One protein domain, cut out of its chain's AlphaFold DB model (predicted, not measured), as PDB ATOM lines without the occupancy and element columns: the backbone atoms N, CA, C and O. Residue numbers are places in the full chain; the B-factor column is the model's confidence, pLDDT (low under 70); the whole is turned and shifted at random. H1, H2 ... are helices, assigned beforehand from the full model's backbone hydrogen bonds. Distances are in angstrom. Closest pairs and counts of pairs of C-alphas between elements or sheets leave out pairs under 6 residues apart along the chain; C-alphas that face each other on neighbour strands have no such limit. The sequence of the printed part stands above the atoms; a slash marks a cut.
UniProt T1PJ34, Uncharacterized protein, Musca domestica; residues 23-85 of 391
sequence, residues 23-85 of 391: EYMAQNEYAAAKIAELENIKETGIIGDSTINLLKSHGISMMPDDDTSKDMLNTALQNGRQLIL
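What this domain is: This is residues 23 to 85 of the 391 residues of an uncharacterized protein of Musca domestica (UniProt T1PJ34). A long helix, H1, sticks out as an arm with residues 23 to 41 from a small body, in which two shorter helices, H2 and H3, make a V. Gly 48 in H2 and Leu 77 in H3 come together at the point of the V, and the link of residues 58 to 66 spans its open side. The printed part has 63 residues with three named helices, in the order H1, H2, H3, and no named strand; the class is all helix. It is only just loose, close to extended, with a radius of gyration of the C-alphas of 15.7 A; the spans are 53 by 24 by 16 A, and the arm makes the length.

How they stand to each other: H1, residues 23 to 43, touches no helix. It is close to but not clearly touching H2, residues 47 to 57; their closest C-alphas, those of Ile 41 and Ile 47, are 6.5 A apart. The lines of H1 and H2 are about perpendicular, at 84 degrees. H2 and H3, residues 67 to 78, only just touch, with 3 pairs of C-alphas within 8 A, the closest being those of Gly 48 and Leu 77 at 5.9 A. H3 touches H2 with residues 74 to 78 alone. The two run opposite ways at a steep tilt of 56 degrees. H1 and H3 are apart. In H1, H2 and H3 every O i to N i+4 pair is within hydrogen-bond range.

Where its parts are: H1 measures 29.6 A from C-alpha 23 at (-54.260, 10.252, 5.888) to C-alpha 43. H2 measures 15.2 A from C-alpha 47 at (-27.387, 27.414, 1.471) to C-alpha 57. H3 measures 16.2 A and ends with C-alpha 78 at (-20.353, 24.819, -3.505).

The domain as a whole: The two C-alphas farthest apart, those of Glu 23 and Asp 66, are 53.2 A apart. The printed part has no cut. The link from H1 to H2 is tight and that from H2 to H3 is short. The mean pLDDT of the printed part is 72.7; residues 23 to 29, 31, 35 to 49 and 62 are under 70.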
ATOM      1  N   GLU A  23     -55.211   9.770   4.872       52.44
ATOM      2  CA  GLU A  23     -54.260  10.252   5.888       52.44
ATOM      3  C   GLU A  23     -52.832   9.741   5.622       52.44
ATOM      4  O   GLU A  23     -51.882  10.527   5.660       52.44
ATOM      5  N   TYR A  24     -52.654   8.458   5.278       51.94
ATOM      6  CA  TYR A  24     -51.326   7.941   4.926       51.94
ATOM      7  C   TYR A  24     -50.772   8.560   3.637       51.94
ATOM      8  O   TYR A  24     -49.574   8.841   3.571       51.94
ATOM      9  N   MET A  25     -51.617   8.825   2.635       53.94
ATOM     10  CA  MET A  25     -51.191   9.522   1.418       53.94
ATOM     11  C   MET A  25     -50.831  10.986   1.696       53.94
ATOM     12  O   MET A  25     -49.786  11.428   1.232       53.94
ATOM     13  N   ALA A  26     -51.597  11.707   2.521       58.38
ATOM     14  CA  ALA A  26     -51.296  13.086   2.910       58.38
ATOM     15  C   ALA A  26     -50.025  13.193   3.772       58.38
ATOM     16  O   ALA A  26     -49.222  14.105   3.577       58.38
ATOM     17  N   GLN A  27     -49.780  12.247   4.690       57.12
ATOM     18  CA  GLN A  27     -48.514  12.182   5.431       57.12
ATOM     19  C   GLN A  27     -47.331  11.858   4.503       57.12
ATOM     20  O   GLN A  27     -46.256  12.439   4.662       57.12
ATOM     21  N   ASN A  28     -47.519  10.978   3.513       58.97
ATOM     22  CA  ASN A  28     -46.491  10.642   2.528       58.97
ATOM     23  C   ASN A  28     -46.225  11.797   1.543       58.97
ATOM     24  O   ASN A  28     -45.073  12.046   1.203       58.97
ATOM     25  N   GLU A  29     -47.248  12.548   1.137       66.44
ATOM     26  CA  GLU A  29     -47.119  13.745   0.297       66.44
ATOM     27  C   GLU A  29     -46.484  14.909   1.069       66.44
ATOM     28  O   GLU A  29     -45.583  15.561   0.549       66.44
ATOM     29  N   TYR A  30     -46.837  15.115   2.342       70.69
ATOM     30  CA  TYR A  30     -46.147  16.068   3.218       70.69
ATOM     31  C   TYR A  30     -44.677  15.677   3.441       70.69
ATOM     32  O   TYR A  30     -43.791  16.533   3.392       70.69
ATOM     33  N   ALA A  31     -44.386  14.386   3.633       68.38
ATOM     34  CA  ALA A  31     -43.017  13.884   3.727       68.38
ATOM     35  C   ALA A  31     -42.252  14.069   2.406       68.38
ATOM     36  O   ALA A  31     -41.122  14.551   2.432       68.38
ATOM     37  N   ALA A  32     -42.865  13.763   1.259       73.75
ATOM     38  CA  ALA A  32     -42.283  13.959  -0.065       73.75
ATOM     39  C   ALA A  32     -42.036  15.445  -0.366       73.75
ATOM     40  O   ALA A  32     -40.950  15.796  -0.817       73.75
ATOM     41  N   ALA A  33     -42.978  16.332  -0.035       70.88
ATOM     42  CA  ALA A  33     -42.812  17.778  -0.139       70.88
ATOM     43  C   ALA A  33     -41.677  18.280   0.766       70.88
ATOM     44  O   ALA A  33     -40.856  19.085   0.331       70.88
ATOM     45  N   LYS A  34     -41.557  17.760   1.997       71.94
ATOM     46  CA  LYS A  34     -40.451  18.105   2.903       71.94
ATOM     47  C   LYS A  34     -39.104  17.555   2.423       71.94
ATOM     48  O   LYS A  34     -38.089  18.223   2.599       71.94
ATOM     49  N   ILE A  35     -39.077  16.378   1.798       69.81
ATOM     50  CA  ILE A  35     -37.880  15.805   1.165       69.81
ATOM     51  C   ILE A  35     -37.480  16.639  -0.058       69.81
ATOM     52  O   ILE A  35     -36.323  17.035  -0.146       69.81
ATOM     53  N   ALA A  36     -38.427  17.005  -0.923       69.19
ATOM     54  CA  ALA A  36     -38.195  17.874  -2.075       69.19
ATOM     55  C   ALA A  36     -37.741  19.284  -1.658       69.19
ATOM     56  O   ALA A  36     -36.853  19.857  -2.283       69.19
ATOM     57  N   GLU A  37     -38.276  19.848  -0.572       63.06
ATOM     58  CA  GLU A  37     -37.771  21.091   0.029       63.06
ATOM     59  C   GLU A  37     -36.320  20.913   0.507       63.06
ATOM     60  O   GLU A  37     -35.453  21.717   0.170       63.06
ATOM     61  N   LEU A  38     -36.023  19.817   1.217       59.34
ATOM     62  CA  LEU A  38     -34.670  19.460   1.657       59.34
ATOM     63  C   LEU A  38     -33.712  19.116   0.502       59.34
ATOM     64  O   LEU A  38     -32.502  19.129   0.711       59.34
ATOM     65  N   GLU A  39     -34.211  18.817  -0.697       60.06
ATOM     66  CA  GLU A  39     -33.413  18.536  -1.896       60.06
ATOM     67  C   GLU A  39     -33.170  19.789  -2.734       60.06
ATOM     68  O   GLU A  39     -32.016  20.061  -3.053       60.06
ATOM     69  N   ASN A  40     -34.170  20.656  -2.906       53.72
ATOM     70  CA  ASN A  40     -33.962  22.029  -3.383       53.72
ATOM     71  C   ASN A  40     -32.947  22.789  -2.496       53.72
ATOM     72  O   ASN A  40     -32.120  23.555  -2.992       53.72
ATOM     73  N   ILE A  41     -32.947  22.528  -1.183       53.69
ATOM     74  CA  ILE A  41     -31.952  23.036  -0.222       53.69
ATOM     75  C   ILE A  41     -30.540  22.454  -0.459       53.69
ATOM     76  O   ILE A  41     -29.555  23.147  -0.217       53.69
ATOM     77  N   LYS A  42     -30.397  21.216  -0.955       50.78
ATOM     78  CA  LYS A  42     -29.081  20.654  -1.339       50.78
ATOM     79  C   LYS A  42     -28.595  21.200  -2.685       50.78
ATOM     80  O   LYS A  42     -27.402  21.428  -2.847       50.78
ATOM     81  N   GLU A  43     -29.503  21.369  -3.643       49.69
ATOM     82  CA  GLU A  43     -29.174  21.556  -5.062       49.69
ATOM     83  C   GLU A  43     -28.949  23.026  -5.458       49.69
ATOM     84  O   GLU A  43     -28.173  23.314  -6.365       49.69
ATOM     85  N   THR A  44     -29.552  23.985  -4.746       45.50
ATOM     86  CA  THR A  44     -29.476  25.418  -5.103       45.50
ATOM     87  C   THR A  44     -28.163  26.128  -4.748       45.50
ATOM     88  O   THR A  44     -27.968  27.267  -5.167       45.50
ATOM     89  N   GLY A  45     -27.262  25.526  -3.959       50.06
ATOM     90  CA  GLY A  45     -25.947  26.087  -3.575       50.06
ATOM     91  C   GLY A  45     -25.964  27.313  -2.632       50.06
ATOM     92  O   GLY A  45     -25.054  27.490  -1.823       50.06
ATOM     93  N   ILE A  46     -27.037  28.110  -2.656       52.59
ATOM     94  CA  ILE A  46     -27.264  29.351  -1.882       52.59
ATOM     95  C   ILE A  46     -27.327  29.103  -0.354       52.59
ATOM     96  O   ILE A  46     -27.215  30.023   0.463       52.59
ATOM     97  N   ILE A  47     -27.430  27.839   0.065       54.56
ATOM     98  CA  ILE A  47     -27.387  27.414   1.471       54.56
ATOM     99  C   ILE A  47     -26.088  27.819   2.173       54.56
ATOM    100  O   ILE A  47     -26.127  28.051   3.385       54.56
ATOM    101  N   GLY A  48     -24.974  27.959   1.440       61.38
ATOM    102  CA  GLY A  48     -23.716  28.480   1.979       61.38
ATOM    103  C   GLY A  48     -23.913  29.841   2.651       61.38
ATOM    104  O   GLY A  48     -23.719  29.960   3.861       61.38
ATOM    105  N   ASP A  49     -24.397  30.831   1.901       65.94
ATOM    106  CA  ASP A  49     -24.579  32.200   2.391       65.94
ATOM    107  C   ASP A  49     -25.640  32.293   3.489       65.94
ATOM    108  O   ASP A  49     -25.424  32.956   4.503       65.94
ATOM    109  N   SER A  50     -26.776  31.606   3.335       74.88
ATOM    110  CA  SER A  50     -27.832  31.610   4.358       74.88
ATOM    111  C   SER A  50     -27.340  31.004   5.681       74.88
ATOM    112  O   SER A  50     -27.539  31.577   6.757       74.88
ATOM    113  N   THR A  51     -26.594  29.895   5.617       78.94
ATOM    114  CA  THR A  51     -26.035  29.235   6.806       78.94
ATOM    115  C   THR A  51     -24.892  30.040   7.423       78.94
ATOM    116  O   THR A  51     -24.857  30.194   8.644       78.94
ATOM    117  N   ILE A  52     -23.981  30.604   6.623       81.69
ATOM    118  CA  ILE A  52     -22.903  31.477   7.119       81.69
ATOM    119  C   ILE A  52     -23.495  32.715   7.797       81.69
ATOM    120  O   ILE A  52     -23.097  33.037   8.916       81.69
ATOM    121  N   ASN A  53     -24.476  33.383   7.186       82.38
ATOM    122  CA  ASN A  53     -25.118  34.561   7.775       82.38
ATOM    123  C   ASN A  53     -25.875  34.224   9.071       82.38
ATOM    124  O   ASN A  53     -25.803  34.989  10.037       82.38
ATOM    125  N   LEU A  54     -26.505  33.046   9.155       84.31
ATOM    126  CA  LEU A  54     -27.080  32.538  10.400       84.31
ATOM    127  C   LEU A  54     -25.993  32.362  11.478       84.31
ATOM    128  O   LEU A  54     -26.095  32.945  12.555       84.31
ATOM    129  N   LEU A  55     -24.906  31.642  11.184       85.56
ATOM    130  CA  LEU A  55     -23.793  31.436  12.125       85.56
ATOM    131  C   LEU A  55     -23.096  32.746  12.528       85.56
ATOM    132  O   LEU A  55     -22.636  32.871  13.664       85.56
ATOM    133  N   LYS A  56     -23.045  33.731  11.627       85.75
ATOM    134  CA  LYS A  56     -22.501  35.073  11.863       85.75
ATOM    135  C   LYS A  56     -23.398  35.905  12.777       85.75
ATOM    136  O   LYS A  56     -22.887  36.486  13.728       85.75
ATOM    137  N   SER A  57     -24.716  35.909  12.560       81.25
ATOM    138  CA  SER A  57     -25.664  36.616  13.444       81.25
ATOM    139  C   SER A  57     -25.711  36.037  14.865       81.25
ATOM    140  O   SER A  57     -25.986  36.761  15.819       81.25
ATOM    141  N   HIS A  58     -25.369  34.755  15.020       82.44
ATOM    142  CA  HIS A  58     -25.227  34.080  16.311       82.44
ATOM    143  C   HIS A  58     -23.799  34.120  16.902       82.44
ATOM    144  O   HIS A  58     -23.566  33.528  17.952       82.44
ATOM    145  N   GLY A  59     -22.828  34.781  16.255       83.44
ATOM    146  CA  GLY A  59     -21.450  34.918  16.760       83.44
ATOM    147  C   GLY A  59     -20.594  33.640  16.735       83.44
ATOM    148  O   GLY A  59     -19.536  33.595  17.354       83.44
ATOM    149  N   ILE A  60     -21.028  32.597  16.022       83.81
ATOM    150  CA  ILE A  60     -20.360  31.280  15.935       83.81
ATOM    151  C   ILE A  60     -19.284  31.263  14.827       83.81
ATOM    152  O   ILE A  60     -18.426  30.384  14.772       83.81
ATOM    153  N   SER A  61     -19.352  32.231  13.914       79.94
ATOM    154  CA  SER A  61     -18.634  32.240  12.642       79.94
ATOM    155  C   SER A  61     -17.251  32.901  12.714       79.94
ATOM    156  O   SER A  61     -17.108  34.078  12.386       79.94
ATOM    157  N   MET A  62     -16.215  32.117  13.022       67.69
ATOM    158  CA  MET A  62     -14.830  32.465  12.664       67.69
ATOM    159  C   MET A  62     -14.631  32.234  11.156       67.69
ATOM    160  O   MET A  62     -14.237  31.144  10.742       67.69
ATOM    161  N   MET A  63     -14.957  33.230  10.328       72.69
ATOM    162  CA  MET A  63     -14.528  33.219   8.923       72.69
ATOM    163  C   MET A  63     -13.014  33.459   8.842       72.69
ATOM    164  O   MET A  63     -12.478  34.151   9.707       72.69
ATOM    165  N   PRO A  64     -12.325  32.917   7.826       78.25
ATOM    166  CA  PRO A  64     -10.989  33.387   7.489       78.25
ATOM    167  C   PRO A  64     -11.031  34.856   7.048       78.25
ATOM    168  O   PRO A  64     -11.899  35.250   6.266       78.25
ATOM    169  N   ASP A  65     -10.072  35.642   7.535       76.94
ATOM    170  CA  ASP A  65      -9.871  37.038   7.134       76.94
ATOM    171  C   ASP A  65      -9.082  37.162   5.812       76.94
ATOM    172  O   ASP A  65      -9.035  38.237   5.220       76.94
ATOM    173  N   ASP A  66      -8.455  36.075   5.342       86.06
ATOM    174  CA  ASP A  66      -7.725  36.014   4.076       86.06
ATOM    175  C   ASP A  66      -8.610  35.534   2.913       86.06
ATOM    176  O   ASP A  66      -9.276  34.496   2.993       86.06
ATOM    177  N   ASP A  67      -8.580  36.272   1.796       83.81
ATOM    178  CA  ASP A  67      -9.422  35.993   0.625       83.81
ATOM    179  C   ASP A  67      -9.206  34.576   0.064       83.81
ATOM    180  O   ASP A  67     -10.170  33.906  -0.298       83.81
ATOM    181  N   THR A  68      -7.972  34.058   0.092       85.12
ATOM    182  CA  THR A  68      -7.649  32.688  -0.342       85.12
ATOM    183  C   THR A  68      -8.447  31.632   0.426       85.12
ATOM    184  O   THR A  68      -9.073  30.760  -0.181       85.12
ATOM    185  N   SER A  69      -8.452  31.680   1.762       81.62
ATOM    186  CA  SER A  69      -9.173  30.692   2.574       81.62
ATOM    187  C   SER A  69     -10.689  30.894   2.528       81.62
ATOM    188  O   SER A  69     -11.440  29.926   2.660       81.62
ATOM    189  N   LYS A  70     -11.155  32.125   2.292       83.62
ATOM    190  CA  LYS A  70     -12.565  32.458   2.040       83.62
ATOM    191  C   LYS A  70     -13.055  31.872   0.710       83.62
ATOM    192  O   LYS A  70     -14.097  31.220   0.688       83.62
ATOM    193  N   ASP A  71     -12.276  31.992  -0.362       83.75
ATOM    194  CA  ASP A  71     -12.571  31.363  -1.653       83.75
ATOM    195  C   ASP A  71     -12.498  29.833  -1.566       83.75
ATOM    196  O   ASP A  71     -13.368  29.143  -2.104       83.75
ATOM    197  N   MET A  72     -11.540  29.274  -0.818       85.50
ATOM    198  CA  MET A  72     -11.504  27.834  -0.522       85.50
ATOM    199  C   MET A  72     -12.726  27.360   0.277       85.50
ATOM    200  O   MET A  72     -13.230  26.267   0.009       85.50
ATOM    201  N   LEU A  73     -13.224  28.151   1.233       85.12
ATOM    202  CA  LEU A  73     -14.432  27.842   2.003       85.12
ATOM    203  C   LEU A  73     -15.687  27.887   1.120       85.12
ATOM    204  O   LEU A  73     -16.474  26.941   1.133       85.12
ATOM    205  N   ASN A  74     -15.840  28.934   0.310       83.31
ATOM    206  CA  ASN A  74     -16.950  29.068  -0.636       83.31
ATOM    207  C   ASN A  74     -16.937  27.923  -1.656       83.31
ATOM    208  O   ASN A  74     -17.953  27.261  -1.862       83.31
ATOM    209  N   THR A  75     -15.762  27.602  -2.205       86.56
ATOM    210  CA  THR A  75     -15.561  26.455  -3.100       86.56
ATOM    211  C   THR A  75     -15.904  25.138  -2.400       86.56
ATOM    212  O   THR A  75     -16.562  24.281  -2.987       86.56
ATOM    213  N   ALA A  76     -15.512  24.948  -1.138       83.44
ATOM    214  CA  ALA A  76     -15.850  23.749  -0.373       83.44
ATOM    215  C   ALA A  76     -17.370  23.585  -0.182       83.44
ATOM    216  O   ALA A  76     -17.874  22.468  -0.313       83.44
ATOM    217  N   LEU A  77     -18.088  24.680   0.080       84.00
ATOM    218  CA  LEU A  77     -19.544  24.693   0.261       84.00
ATOM    219  C   LEU A  77     -20.294  24.461  -1.056       84.00
ATOM    220  O   LEU A  77     -21.225  23.662  -1.088       84.00
ATOM    221  N   GLN A  78     -19.840  25.075  -2.152       82.56
ATOM    222  CA  GLN A  78     -20.353  24.819  -3.505       82.56
ATOM    223  C   GLN A  78     -20.130  23.358  -3.936       82.56
ATOM    224  O   GLN A  78     -20.991  22.762  -4.573       82.56
ATOM    225  N   ASN A  79     -19.027  22.734  -3.505       86.19
ATOM    226  CA  ASN A  79     -18.777  21.292  -3.646       86.19
ATOM    227  C   ASN A  79     -19.533  20.427  -2.601       86.19
ATOM    228  O   ASN A  79     -19.108  19.312  -2.292       86.19
ATOM    229  N   GLY A  80     -20.623  20.934  -2.014       79.81
ATOM    230  CA  GLY A  80     -21.534  20.184  -1.142       79.81
ATOM    231  C   GLY A  80     -20.978  19.780   0.231       79.81
ATOM    232  O   GLY A  80     -21.583  18.949   0.915       79.81
ATOM    233  N   ARG A  81     -19.830  20.320   0.669       83.94
ATOM    234  CA  ARG A  81     -19.254  19.977   1.982       83.94
ATOM    235  C   ARG A  81     -20.029  20.659   3.109       83.94
ATOM    236  O   ARG A  81     -20.297  21.852   3.063       83.94
ATOM    237  N   GLN A  82     -20.347  19.903   4.156       84.69
ATOM    238  CA  GLN A  82     -21.154  20.383   5.281       84.69
ATOM    239  C   GLN A  82     -20.303  21.068   6.361       84.69
ATOM    240  O   GLN A  82     -19.219  20.593   6.707       84.69
ATOM    241  N   LEU A  83     -20.829  22.142   6.959       83.81
ATOM    242  CA  LEU A  83     -20.250  22.771   8.149       83.81
ATOM    243  C   LEU A  83     -20.653  21.994   9.409       83.81
ATOM    244  O   LEU A  83     -21.837  21.860   9.714       83.81
ATOM    245  N   ILE A  84     -19.668  21.526  10.179       86.94
ATOM    246  CA  ILE A  84     -19.898  20.828  11.451       86.94
ATOM    247  C   ILE A  84     -19.527  21.755  12.609       86.94
ATOM    248  O   ILE A  84     -18.366  22.119  12.783       86.94
ATOM    249  N   LEU A  85     -20.515  22.109  13.433       86.62
ATOM    250  CA  LEU A  85     -20.292  22.918  14.631       86.62
ATOM    251  C   LEU A  85     -19.683  22.101  15.776       86.62
ATOM    252  O   LEU A  85     -20.091  20.964  16.038       86.62
TER     253      LEU A  85